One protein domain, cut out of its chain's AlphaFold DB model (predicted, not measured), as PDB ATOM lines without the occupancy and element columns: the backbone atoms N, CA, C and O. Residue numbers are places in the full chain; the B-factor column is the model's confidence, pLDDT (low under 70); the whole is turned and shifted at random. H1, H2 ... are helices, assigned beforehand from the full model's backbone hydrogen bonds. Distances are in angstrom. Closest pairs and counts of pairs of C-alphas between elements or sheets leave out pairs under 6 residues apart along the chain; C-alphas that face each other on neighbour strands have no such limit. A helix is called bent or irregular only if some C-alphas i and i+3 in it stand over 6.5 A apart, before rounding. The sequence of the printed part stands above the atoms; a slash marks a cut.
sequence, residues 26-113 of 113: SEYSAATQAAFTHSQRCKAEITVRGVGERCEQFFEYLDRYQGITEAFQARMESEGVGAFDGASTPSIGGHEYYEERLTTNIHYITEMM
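AT A GLANCE: This is residues 26 to 113 of the 113 residues of an uncharacterized protein of Halomonas sp. 15WGF (UniProt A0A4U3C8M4). Three long helices run lengthwise in an elongated body with H1 as the shared partner: H2 folds back on H1 as a helical hairpin, and H3 packs on H1 and runs the same way as it. H2 and H3 come near each other without closing the body fully on that side, and H2 has a sharp kink in its last part, where residues 77 to 82 stick out at one end. The printed part has 88 residues with three named helices, in the order H1, H2, H3, and no named strand; its class is all helix. The whole is only just compact, close to loose, with a radius of gyration of the C-alphas of 14.3 A, and it spans 45 by 23 by 18 A along its three main axes.

HOW THE PARTS SIT: The longest helix is H2, residues 53 to 84. It has a kink of 111 degrees near residue 78, and it is irregular there: C-alphas 78 and 81 are 9.5 A apart, where about 5 A is found in a regular helix, and its line is a rough one. H1, residues 26 to 49, touches H2, with 26 pairs of C-alphas within 8 A. The closest C-alphas of these two are those of Cys 42 and Cys 55, 4.4 A apart. Their lines stand at a shallow tilt of 27 degrees, and they run opposite ways. Together they form a helical hairpin, with their centres 14.0 A apart. H3, residues 89 to 112, touches H1, with 28 pairs of C-alphas within 8 A. The closest C-alphas here are those of Phe 36 and Leu 102, 4.8 A apart. H1 and H3 run the same way at a shallow tilt of 32 degrees, and their centres are 9.0 A apart. H2 and H3 are near each other, with 5 pairs of C-alphas within 10 A and the closest pair at 8.4 A. In the backbones of H1 and H3, every pair of O of residue i and N of residue i+4 is within hydrogen-bond range; in H2 this holds for 23 of 28 pairs.

IN THESE COORDINATES: H2, with 32 residues, runs from Glu 53, whose C-alpha is at (-48.745, 22.877, 24.848), to Phe 84, whose C-alpha is at (-27.403, 28.288, -2.218), and measures 34.9 A from first to last C-alpha. H1 has 24 residues and measures 34.4 A from Ser 26, with its C-alpha at (-30.886, 22.238, 3.127), to Arg 49. H3 also has 24 residues and measures 35.0 A from Thr 89 to Met 112, whose C-alpha is at (-54.727, 35.548, 19.081). Residues 50 to 52 stand between H1 and H2, and residues 85 to 88 between H2 and H3.

THE WHOLE: The outline is elongated, and the two C-alphas farthest apart are those of Arg 49 and Glu 79, at 45.2 A. The C-alphas of Ser 26 and Met 113, the first and last printed residues, are 31.6 A apart. Residues 77 to 82, which belong to H2, stand free: none of their C-alphas has another within 10 A that is 8 or more residues away along the chain. The link from H1 to H2, of 3 residues, is tight, and so is the link from H2 to H3, of 4 residues. The printed part has no cut, and it ends at Met 113, the chain's last residue. The mean pLDDT of the printed part is 95.6, and no printed residue of this model is under 70.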
ATOM      1  N   SER A  26     -30.063  23.401   2.767       96.31
ATOM      2  CA  SER A  26     -30.886  22.238   3.127       96.31
ATOM      3  C   SER A  26     -31.287  22.231   4.603       96.31
ATOM      4  O   SER A  26     -32.389  21.796   4.928       96.31
ATOM      5  N   GLU A  27     -30.407  22.673   5.499       95.94
ATOM      6  CA  GLU A  27     -30.710  22.749   6.929       95.94
ATOM      7  C   GLU A  27     -31.634  23.909   7.250       95.94
ATOM      8  O   GLU A  27     -32.580  23.732   8.014       95.94
ATOM      9  N   TYR A  28     -31.386  25.067   6.635       96.88
ATOM     10  CA  TYR A  28     -32.266  26.219   6.752       96.88
ATOM     11  C   TYR A  28     -33.684  25.876   6.269       96.88
ATOM     12  O   TYR A  28     -34.641  26.011   7.028       96.88
ATOM     13  N   SER A  29     -33.805  25.281   5.079       97.81
ATOM     14  CA  SER A  29     -35.080  24.849   4.501       97.81
ATOM     15  C   SER A  29     -35.809  23.809   5.360       97.81
ATOM     16  O   SER A  29     -37.010  23.940   5.619       97.81
ATOM     17  N   ALA A  30     -35.096  22.801   5.874       97.44
ATOM     18  CA  ALA A  30     -35.681  21.815   6.781       97.44
ATOM     19  C   ALA A  30     -36.168  22.462   8.088       97.44
ATOM     20  O   ALA A  30     -37.236  22.109   8.600       97.44
ATOM     21  N   ALA A  31     -35.416  23.432   8.616       97.88
ATOM     22  CA  ALA A  31     -35.799  24.156   9.816       97.88
ATOM     23  C   ALA A  31     -37.054  25.013   9.590       97.88
ATOM     24  O   ALA A  31     -37.950  24.980  10.436       97.88
ATOM     25  N   THR A  32     -37.170  25.689   8.441       98.44
ATOM     26  CA  THR A  32     -38.363  26.453   8.041       98.44
ATOM     27  C   THR A  32     -39.587  25.549   7.891       98.44
ATOM     28  O   THR A  32     -40.656  25.863   8.417       98.44
ATOM     29  N   GLN A  33     -39.449  24.381   7.255       98.38
ATOM     30  CA  GLN A  33     -40.547  23.415   7.124       98.38
ATOM     31  C   GLN A  33     -41.021  22.878   8.487       98.38
ATOM     32  O   GLN A  33     -42.227  22.713   8.724       98.38
ATOM     33  N   ALA A  34     -40.090  22.607   9.401       98.19
ATOM     34  CA  ALA A  34     -40.417  22.177  10.754       98.19
ATOM     35  C   ALA A  34     -41.101  23.302  11.549       98.19
ATOM     36  O   ALA A  34     -42.173  23.063  12.109       98.19
ATOM     37  N   ALA A  35     -40.575  24.533  11.519       98.31
ATOM     38  CA  ALA A  35     -41.210  25.697  12.143       98.31
ATOM     39  C   ALA A  35     -42.637  25.901  11.615       98.31
ATOM     40  O   ALA A  35     -43.578  26.058  12.396       98.31
ATOM     41  N   PHE A  36     -42.837  25.791  10.296       98.44
ATOM     42  CA  PHE A  36     -44.161  25.811   9.682       98.44
ATOM     43  C   PHE A  36     -45.075  24.711  10.246       98.44
ATOM     44  O   PHE A  36     -46.209  24.990  10.638       98.44
ATOM     45  N   THR A  37     -44.589  23.476  10.349       98.38
ATOM     46  CA  THR A  37     -45.360  22.353  10.909       98.38
ATOM     47  C   THR A  37     -45.775  22.606  12.361       98.38
ATOM     48  O   THR A  37     -46.931  22.362  12.719       98.38
ATOM     49  N   HIS A  38     -44.872  23.123  13.195       98.25
ATOM     50  CA  HIS A  38     -45.183  23.498  14.576       98.25
ATOM     51  C   HIS A  38     -46.207  24.642  14.632       98.25
ATOM     52  O   HIS A  38     -47.203  24.536  15.348       98.25
ATOM     53  N   SER A  39     -46.049  25.669  13.790       98.44
ATOM     54  CA  SER A  39     -46.987  26.796  13.706       98.44
ATOM     55  C   SER A  39     -48.410  26.346  13.340       98.44
ATOM     56  O   SER A  39     -49.381  26.809  13.929       98.44
ATOM     57  N   GLN A  40     -48.560  25.372  12.431       98.25
ATOM     58  CA  GLN A  40     -49.867  24.815  12.060       98.25
ATOM     59  C   GLN A  40     -50.543  24.113  13.241       98.25
ATOM     60  O   GLN A  40     -51.752  24.231  13.435       98.25
ATOM     61  N   ARG A  41     -49.761  23.390  14.051       97.81
ATOM     62  CA  ARG A  41     -50.266  22.689  15.236       97.81
ATOM     63  C   ARG A  41     -50.713  23.663  16.322       97.81
ATOM     64  O   ARG A  41     -51.787  23.444  16.879       97.81
ATOM     65  N   CYS A  42     -49.940  24.719  16.576       98.06
ATOM     66  CA  CYS A  42     -50.319  25.785  17.506       98.06
ATOM     67  C   CYS A  42     -51.568  26.534  17.021       98.06
ATOM     68  O   CYS A  42     -52.554  26.631  17.744       98.06
ATOM     69  N   LYS A  43     -51.597  26.970  15.756       97.00
ATOM     70  CA  LYS A  43     -52.764  27.640  15.164       97.00
ATOM     71  C   LYS A  43     -54.047  26.811  15.285       97.00
ATOM     72  O   LYS A  43     -55.101  27.340  15.648       97.00
ATOM     73  N   ALA A  44     -53.967  25.510  15.004       96.62
ATOM     74  CA  ALA A  44     -55.104  24.605  15.151       96.62
ATOM     75  C   ALA A  44     -55.540  24.436  16.617       96.62
ATOM     76  O   ALA A  44     -56.728  24.279  16.883       96.62
ATOM     77  N   GLU A  45     -54.600  24.467  17.563       96.62
ATOM     78  CA  GLU A  45     -54.897  24.421  18.996       96.62
ATOM     79  C   GLU A  45     -55.631  25.678  19.465       96.62
ATOM     80  O   GLU A  45     -56.732  25.547  20.000       96.62
ATOM     81  N   ILE A  46     -55.101  26.866  19.147       95.56
ATOM     82  CA  ILE A  46     -55.726  28.166  19.445       95.56
ATOM     83  C   ILE A  46     -57.181  28.181  18.975       95.56
ATOM     84  O   ILE A  46     -58.083  28.508  19.744       95.56
ATOM     85  N   THR A  47     -57.418  27.744  17.735       91.75
ATOM     86  CA  THR A  47     -58.751  27.749  17.112       91.75
ATOM     87  C   THR A  47     -59.776  26.878  17.856       91.75
ATOM     88  O   THR A  47     -60.967  27.172  17.815       91.75
ATOM     89  N   VAL A  48     -59.350  25.790  18.509       91.38
ATOM     90  CA  VAL A  48     -60.269  24.796  19.101       91.38
ATOM     91  C   VAL A  48     -60.335  24.888  20.625       91.38
ATOM     92  O   VAL A  48     -61.383  24.610  21.205       91.38
ATOM     93  N   ARG A  49     -59.217  25.200  21.288       87.81
ATOM     94  CA  ARG A  49     -59.045  25.043  22.743       87.81
ATOM     95  C   ARG A  49     -58.407  26.254  23.430       87.81
ATOM     96  O   ARG A  49     -58.315  26.239  24.653       87.81
ATOM     97  N   GLY A  50     -57.996  27.282  22.681       89.62
ATOM     98  CA  GLY A  50     -57.145  28.361  23.191       89.62
ATOM     99  C   GLY A  50     -55.658  27.981  23.191       89.62
ATOM    100  O   GLY A  50     -55.268  26.978  22.599       89.62
ATOM    101  N   VAL A  51     -54.823  28.811  23.814       92.69
ATOM    102  CA  VAL A  51     -53.362  28.621  23.877       92.69
ATOM    103  C   VAL A  51     -53.012  27.419  24.764       92.69
ATOM    104  O   VAL A  51     -53.560  27.290  25.860       92.69
ATOM    105  N   GLY A  52     -52.102  26.553  24.307       93.38
ATOM    106  CA  GLY A  52     -51.686  25.353  25.038       93.38
ATOM    107  C   GLY A  52     -50.295  24.829  24.658       93.38
ATOM    108  O   GLY A  52     -49.467  25.551  24.100       93.38
ATOM    109  N   GLU A  53     -50.052  23.551  24.960       96.50
ATOM    110  CA  GLU A  53     -48.745  22.877  24.848       96.50
ATOM    111  C   GLU A  53     -48.142  22.956  23.435       96.50
ATOM    112  O   GLU A  53     -46.930  23.066  23.265       96.50
ATOM    113  N   ARG A  54     -48.963  22.923  22.377       96.69
ATOM    114  CA  ARG A  54     -48.440  22.961  21.000       96.69
ATOM    115  C   ARG A  54     -47.945  24.350  20.631       96.69
ATOM    116  O   ARG A  54     -47.080  24.463  19.762       96.69
ATOM    117  N   CYS A  55     -48.490  25.388  21.258       96.81
ATOM    118  CA  CYS A  55     -47.972  26.741  21.136       96.81
ATOM    119  C   CYS A  55     -46.666  26.914  21.905       96.81
ATOM    120  O   CYS A  55     -45.726  27.456  21.333       96.81
ATOM    121  N   GLU A  56     -46.547  26.363  23.113       96.00
ATOM    122  CA  GLU A  56     -45.274  26.338  23.852       96.00
ATOM    123  C   GLU A  56     -44.168  25.666  23.024       96.00
ATOM    124  O   GLU A  56     -43.143  26.285  22.742       96.00
ATOM    125  N   GLN A  57     -44.432  24.468  22.491       97.06
ATOM    126  CA  GLN A  57     -43.504  23.757  21.601       97.06
ATOM    127  C   GLN A  57     -43.143  24.557  20.342       97.06
ATOM    128  O   GLN A  57     -42.040  24.428  19.810       97.06
ATOM    129  N   PHE A  58     -44.079  25.350  19.813       97.75
ATOM    130  CA  PHE A  58     -43.809  26.202  18.662       97.75
ATOM    131  C   PHE A  58     -42.839  27.332  19.012       97.75
ATOM    132  O   PHE A  58     -41.889  27.545  18.261       97.75
ATOM    133  N   PHE A  59     -43.023  28.011  20.146       95.69
ATOM    134  CA  PHE A  59     -42.117  29.078  20.574       95.69
ATOM    135  C   PHE A  59     -40.740  28.557  20.989       95.69
ATOM    136  O   PHE A  59     -39.735  29.156  20.617       95.69
ATOM    137  N   GLU A  60     -40.673  27.407  21.662       96.19
ATOM    138  CA  GLU A  60     -39.399  26.733  21.940       96.19
ATOM    139  C   GLU A  60     -38.651  26.389  20.645       96.19
ATOM    140  O   GLU A  60     -37.437  26.568  20.539       96.19
ATOM    141  N   TYR A  61     -39.373  25.921  19.621       96.56
ATOM    142  CA  TYR A  61     -38.765  25.648  18.324       96.56
ATOM    143  C   TYR A  61     -38.352  26.930  17.588       96.56
ATOM    144  O   TYR A  61     -37.328  26.926  16.901       96.56
ATOM    145  N   LEU A  62     -39.121  28.018  17.713       94.69
ATOM    146  CA  LEU A  62     -38.811  29.306  17.082       94.69
ATOM    147  C   LEU A  62     -37.467  29.870  17.547       94.69
ATOM    148  O   LEU A  62     -36.724  30.370  16.708       94.69
ATOM    149  N   ASP A  63     -37.128  29.731  18.828       93.12
ATOM    150  CA  ASP A  63     -35.830  30.159  19.366       93.12
ATOM    151  C   ASP A  63     -34.666  29.440  18.660       93.12
ATOM    152  O   ASP A  63     -33.751  30.055  18.108       93.12
ATOM    153  N   ARG A  64     -34.765  28.112  18.523       91.62
ATOM    154  CA  ARG A  64     -33.794  27.324  17.749       91.62
ATOM    155  C   ARG A  64     -33.780  27.711  16.266       91.62
ATOM    156  O   ARG A  64     -32.714  27.744  15.646       91.62
ATOM    157  N   TYR A  65     -34.951  27.935  15.675       94.00
ATOM    158  CA  TYR A  65     -35.093  28.317  14.270       94.00
ATOM    159  C   TYR A  65     -34.433  29.671  13.978       94.00
ATOM    160  O   TYR A  65     -33.805  29.824  12.926       94.00
ATOM    161  N   GLN A  66     -34.509  30.619  14.913       95.44
ATOM    162  CA  GLN A  66     -33.872  31.925  14.796       95.44
ATOM    163  C   GLN A  66     -32.354  31.788  14.653       95.44
ATOM    164  O   GLN A  66     -31.796  32.324  13.699       95.44
ATOM    165  N   GLY A  67     -31.702  30.980  15.493       93.94
ATOM    166  CA  GLY A  67     -30.257  30.751  15.382       93.94
ATOM    167  C   GLY A  67     -29.830  30.155  14.031       93.94
ATOM    168  O   GLY A  67     -28.801  30.535  13.475       93.94
ATOM    169  N   ILE A  68     -30.638  29.258  13.451       95.25
ATOM    170  CA  ILE A  68     -30.382  28.697  12.109       95.25
ATOM    171  C   ILE A  68     -30.561  29.766  11.024       95.25
ATOM    172  O   ILE A  68     -29.768  29.831  10.084       95.25
ATOM    173  N   THR A  69     -31.590  30.603  11.160       95.94
ATOM    174  CA  THR A  69     -31.889  31.692  10.222       95.94
ATOM    175  C   THR A  69     -30.771  32.731  10.219       95.94
ATOM    176  O   THR A  69     -30.261  33.063   9.153       95.94
ATOM    177  N   GLU A  70     -30.331  33.182  11.395       96.00
ATOM    178  CA  GLU A  70     -29.230  34.140  11.555       96.00
ATOM    179  C   GLU A  70     -27.921  33.594  10.970       96.00
ATOM    180  O   GLU A  70     -27.231  34.285  10.220       96.00
ATOM    181  N   ALA A  71     -27.600  32.323  11.232       94.44
ATOM    182  CA  ALA A  71     -26.405  31.690  10.683       94.44
ATOM    183  C   ALA A  71     -26.452  31.563   9.148       94.44
ATOM    184  O   ALA A  71     -25.434  31.764   8.479       94.44
ATOM    185  N   PHE A  72     -27.616  31.252   8.567       95.94
ATOM    186  CA  PHE A  72     -27.764  31.208   7.112       95.94
ATOM    187  C   PHE A  72     -27.728  32.610   6.486       95.94
ATOM    188  O   PHE A  72     -27.114  32.790   5.437       95.94
ATOM    189  N   GLN A  73     -28.306  33.622   7.141       95.56
ATOM    190  CA  GLN A  73     -28.221  35.021   6.708       95.56
ATOM    191  C   GLN A  73     -26.779  35.530   6.701       95.56
ATOM    192  O   GLN A  73     -26.339  36.064   5.687       95.56
ATOM    193  N   ALA A  74     -26.006  35.267   7.757       94.69
ATOM    194  CA  ALA A  74     -24.582  35.607   7.796       94.69
ATOM    195  C   ALA A  74     -23.800  34.942   6.647       94.69
ATOM    196  O   ALA A  74     -22.914  35.546   6.038       94.69
ATOM    197  N   ARG A  75     -24.160  33.702   6.292       94.44
ATOM    198  CA  ARG A  75     -23.593  33.024   5.123       94.44
ATOM    199  C   ARG A  75     -23.992  33.706   3.814       94.44
ATOM    200  O   ARG A  75     -23.130  33.897   2.963       94.44
ATOM    201  N   MET A  76     -25.256  34.096   3.644       95.75
ATOM    202  CA  MET A  76     -25.701  34.856   2.468       95.75
ATOM    203  C   MET A  76     -24.974  36.197   2.340       95.75
ATOM    204  O   MET A  76     -24.600  36.578   1.235       95.75
ATOM    205  N   GLU A  77     -24.724  36.898   3.446       95.88
ATOM    206  CA  GLU A  77     -23.953  38.148   3.448       95.88
ATOM    207  C   GLU A  77     -22.498  37.927   3.012       95.88
ATOM    208  O   GLU A  77     -21.933  38.750   2.291       95.88
ATOM    209  N   SER A  78     -21.897  36.802   3.413       95.38
ATOM    210  CA  SER A  78     -20.509  36.467   3.080       95.38
ATOM    211  C   SER A  78     -20.328  35.871   1.677       95.38
ATOM    212  O   SER A  78     -19.317  36.139   1.030       95.38
ATOM    213  N   GLU A  79     -21.242  35.014   1.224       95.69
ATOM    214  CA  GLU A  79     -21.094  34.190   0.010       95.69
ATOM    215  C   GLU A  79     -22.037  34.616  -1.130       95.69
ATOM    216  O   GLU A  79     -21.882  34.175  -2.273       95.69
ATOM    217  N   GLY A  80     -23.031  35.464  -0.852       94.88
ATOM    218  CA  GLY A  80     -24.065  35.847  -1.807       94.88
ATOM    219  C   GLY A  80     -24.839  34.632  -2.322       94.88
ATOM    220  O   GLY A  80     -25.323  33.800  -1.555       94.88
ATOM    221  N   VAL A  81     -24.927  34.505  -3.650       93.38
ATOM    222  CA  VAL A  81     -25.611  33.381  -4.317       93.38
ATOM    223  C   VAL A  81     -24.960  32.028  -3.986       93.38
ATOM    224  O   VAL A  81     -25.664  31.022  -3.955       93.38
ATOM    225  N   GLY A  82     -23.661  31.995  -3.659       95.19
ATOM    226  CA  GLY A  82     -22.949  30.761  -3.292       95.19
ATOM    227  C   GLY A  82     -23.488  30.083  -2.025       95.19
ATOM    228  O   GLY A  82     -23.348  28.872  -1.854       95.19
ATOM    229  N   ALA A  83     -24.218  30.814  -1.171       94.56
ATOM    230  CA  ALA A  83     -24.894  30.232  -0.010       94.56
ATOM    231  C   ALA A  83     -25.921  29.143  -0.398       94.56
ATOM    232  O   ALA A  83     -26.206  28.234   0.394       94.56
ATOM    233  N   PHE A  84     -26.433  29.209  -1.632       95.62
ATOM    234  CA  PHE A  84     -27.403  28.288  -2.218       95.62
ATOM    235  C   PHE A  84     -26.760  27.180  -3.063       95.62
ATOM    236  O   PHE A  84     -27.482  26.414  -3.699       95.62
ATOM    237  N   ASP A  85     -25.431  27.052  -3.078       92.50
ATOM    238  CA  ASP A  85     -24.764  25.988  -3.830       92.50
ATOM    239  C   ASP A  85     -25.283  24.602  -3.412       92.50
ATOM    240  O   ASP A  85     -25.346  24.250  -2.232       92.50
ATOM    241  N   GLY A  86     -25.700  23.810  -4.405       87.94
ATOM    242  CA  GLY A  86     -26.338  22.504  -4.201       87.94
ATOM    243  C   GLY A  86     -27.855  22.553  -3.968       87.94
ATOM    244  O   GLY A  86     -28.494  21.500  -3.961       87.94
ATOM    245  N   ALA A  87     -28.457  23.739  -3.838       94.75
ATOM    246  CA  ALA A  87     -29.905  23.900  -3.831       94.75
ATOM    247  C   ALA A  87     -30.470  23.808  -5.254       94.75
ATOM    248  O   ALA A  87     -29.985  24.425  -6.201       94.75
ATOM    249  N   SER A  88     -31.547  23.046  -5.402       95.00
ATOM    250  CA  SER A  88     -32.322  22.996  -6.642       95.00
ATOM    251  C   SER A  88     -33.396  24.090  -6.643       95.00
ATOM    252  O   SER A  88     -33.923  24.443  -5.585       95.00
ATOM    253  N   THR A  89     -33.800  24.585  -7.817       94.56
ATOM    254  CA  THR A  89     -34.924  25.535  -7.926       94.56
ATOM    255  C   THR A  89     -36.193  25.038  -7.212       94.56
ATOM    256  O   THR A  89     -36.785  25.825  -6.478       94.56
ATOM    257  N   PRO A  90     -36.595  23.750  -7.311       96.19
ATOM    258  CA  PRO A  90     -37.720  23.235  -6.529       96.19
ATOM    259  C   PRO A  90     -37.523  23.320  -5.012       96.19
ATOM    260  O   PRO A  90     -38.478  23.615  -4.300       96.19
ATOM    261  N   SER A  91     -36.307  23.084  -4.502       95.00
ATOM    262  CA  SER A  91     -36.041  23.217  -3.062       95.00
ATOM    263  C   SER A  91     -36.102  24.670  -2.585       95.00
ATOM    264  O   SER A  91     -36.605  24.918  -1.494       95.00
ATOM    265  N   ILE A  92     -35.670  25.622  -3.418       97.00
ATOM    266  CA  ILE A  92     -35.783  27.060  -3.130       97.00
ATOM    267  C   ILE A  92     -37.252  27.485  -3.120       97.00
ATOM    268  O   ILE A  92     -37.719  28.017  -2.120       97.00
ATOM    269  N   GLY A  93     -38.020  27.141  -4.158       97.44
ATOM    270  CA  GLY A  93     -39.453  27.451  -4.185       97.44
ATOM    271  C   GLY A  93     -40.239  26.774  -3.052       97.44
ATOM    272  O   GLY A  93     -41.187  27.343  -2.516       97.44
ATOM    273  N   GLY A  94     -39.832  25.569  -2.640       97.31
ATOM    274  CA  GLY A  94     -40.399  24.895  -1.471       97.31
ATOM    275  C   GLY A  94     -40.114  25.636  -0.163       97.31
ATOM    276  O   GLY A  94     -41.009  25.767   0.668       97.31
ATOM    277  N   HIS A  95     -38.891  26.145   0.009       97.88
ATOM    278  CA  HIS A  95     -38.517  26.985   1.148       97.88
ATOM    279  C   HIS A  95     -39.354  28.264   1.211       97.88
ATOM    280  O   HIS A  95     -40.006  28.503   2.225       97.88
ATOM    281  N   GLU A  96     -39.413  29.021   0.114       97.81
ATOM    282  CA  GLU A  96     -40.178  30.273   0.015       97.81
ATOM    283  C   GLU A  96     -41.657  30.058   0.369       97.81
ATOM    284  O   GLU A  96     -42.238  30.806   1.158       97.81
ATOM    285  N   TYR A  97     -42.251  28.972  -0.134       97.88
ATOM    286  CA  TYR A  97     -43.623  28.584   0.194       97.88
ATOM    287  C   TYR A  97     -43.839  28.362   1.700       97.88
ATOM    288  O   TYR A  97     -44.862  28.776   2.258       97.88
ATOM    289  N   TYR A  98     -42.911  27.674   2.372       98.06
ATOM    290  CA  TYR A  98     -43.027  27.441   3.812       98.06
ATOM    291  C   TYR A  98     -42.780  28.715   4.616       98.06
ATOM    292  O   TYR A  98     -43.468  28.920   5.613       98.06
ATOM    293  N   GLU A  99     -41.861  29.573   4.182       97.62
ATOM    294  CA  GLU A  99     -41.549  30.842   4.838       97.62
ATOM    295  C   GLU A  99     -42.737  31.818   4.805       97.62
ATOM    296  O   GLU A  99     -43.128  32.358   5.845       97.62
ATOM    297  N   GLU A 100     -43.394  31.969   3.653       98.19
ATOM    298  CA  GLU A 100     -44.597  32.801   3.501       98.19
ATOM    299  C   GLU A 100     -45.720  32.340   4.448       98.19
ATOM    300  O   GLU A 100     -46.358  33.124   5.167       98.19
ATOM    301  N   ARG A 101     -45.953  31.025   4.498       98.06
ATOM    302  CA  ARG A 101     -47.008  30.448   5.336       98.06
ATOM    303  C   ARG A 101     -46.661  30.441   6.816       98.06
ATOM    304  O   ARG A 101     -47.559  30.612   7.643       98.06
ATOM    305  N   LEU A 102     -45.393  30.239   7.159       98.00
ATOM    306  CA  LEU A 102     -44.904  30.373   8.526       98.00
ATOM    307  C   LEU A 102     -45.128  31.803   9.016       98.00
ATOM    308  O   LEU A 102     -45.708  31.976  10.082       98.00
ATOM    309  N   THR A 103     -44.778  32.806   8.209       97.75
ATOM    310  CA  THR A 103     -45.007  34.226   8.522       97.75
ATOM    311  C   THR A 103     -46.488  34.508   8.772       97.75
ATOM    312  O   THR A 103     -46.855  35.094   9.791       97.75
ATOM    313  N   THR A 104     -47.362  34.000   7.899       97.56
ATOM    314  CA  THR A 104     -48.820  34.119   8.063       97.56
ATOM    315  C   THR A 104     -49.309  33.479   9.367       97.56
ATOM    316  O   THR A 104     -50.174  34.025  10.054       97.56
ATOM    317  N   ASN A 105     -48.772  32.313   9.731       97.50
ATOM    318  CA  ASN A 105     -49.148  31.639  10.969       97.50
ATOM    319  C   ASN A 105     -48.598  32.353  12.208       97.50
ATOM    320  O   ASN A 105     -49.339  32.469  13.178       97.50
ATOM    321  N   ILE A 106     -47.361  32.858  12.179       97.06
ATOM    322  CA  ILE A 106     -46.772  33.655  13.268       97.06
ATOM    323  C   ILE A 106     -47.628  34.885  13.546       97.06
ATOM    324  O   ILE A 106     -47.923  35.162  14.707       97.06
ATOM    325  N   HIS A 107     -48.049  35.594  12.497       97.31
ATOM    326  CA  HIS A 107     -48.890  36.776  12.646       97.31
ATOM    327  C   HIS A 107     -50.214  36.423  13.330       97.31
ATOM    328  O   HIS A 107     -50.519  36.979  14.379       97.31
ATOM    329  N   TYR A 108     -50.924  35.412  12.820       95.81
ATOM    330  CA  TYR A 108     -52.169  34.940  13.430       95.81
ATOM    331  C   TYR A 108     -51.990  34.489  14.889       95.81
ATOM    332  O   TYR A 108     -52.795  34.836  15.745       95.81
ATOM    333  N   ILE A 109     -50.957  33.691  15.177       95.81
ATOM    334  CA  ILE A 109     -50.692  33.173  16.527       95.81
ATOM    335  C   ILE A 109     -50.438  34.336  17.486       95.81
ATOM    336  O   ILE A 109     -51.035  34.374  18.552       95.81
ATOM    337  N   THR A 110     -49.612  35.302  17.079       93.56
ATOM    338  CA  THR A 110     -49.302  36.493  17.881       93.56
ATOM    339  C   THR A 110     -50.532  37.369  18.129       93.56
ATOM    340  O   THR A 110     -50.654  37.934  19.204       93.56
ATOM    341  N   GLU A 111     -51.451  37.495  17.165       93.81
ATOM    342  CA  GLU A 111     -52.679  38.292  17.328       93.81
ATOM    343  C   GLU A 111     -53.724  37.645  18.246       93.81
ATOM    344  O   GLU A 111     -54.552  38.342  18.830       93.81
ATOM    345  N   MET A 112     -53.728  36.314  18.330       91.44
ATOM    346  CA  MET A 112     -54.727  35.548  19.081       91.44
ATOM    347  C   MET A 112     -54.277  35.163  20.496       91.44
ATOM    348  O   MET A 112     -55.066  34.566  21.236       91.44
ATOM    349  N   MET A 113     -53.026  35.455  20.846       81.50
ATOM    350  CA  MET A 113     -52.455  35.292  22.184       81.50
ATOM    351  C   MET A 113     -52.551  36.589  22.977       81.50
ATOM    352  O   MET A 113     -52.910  36.494  24.172       81.50
TER     353      MET A 113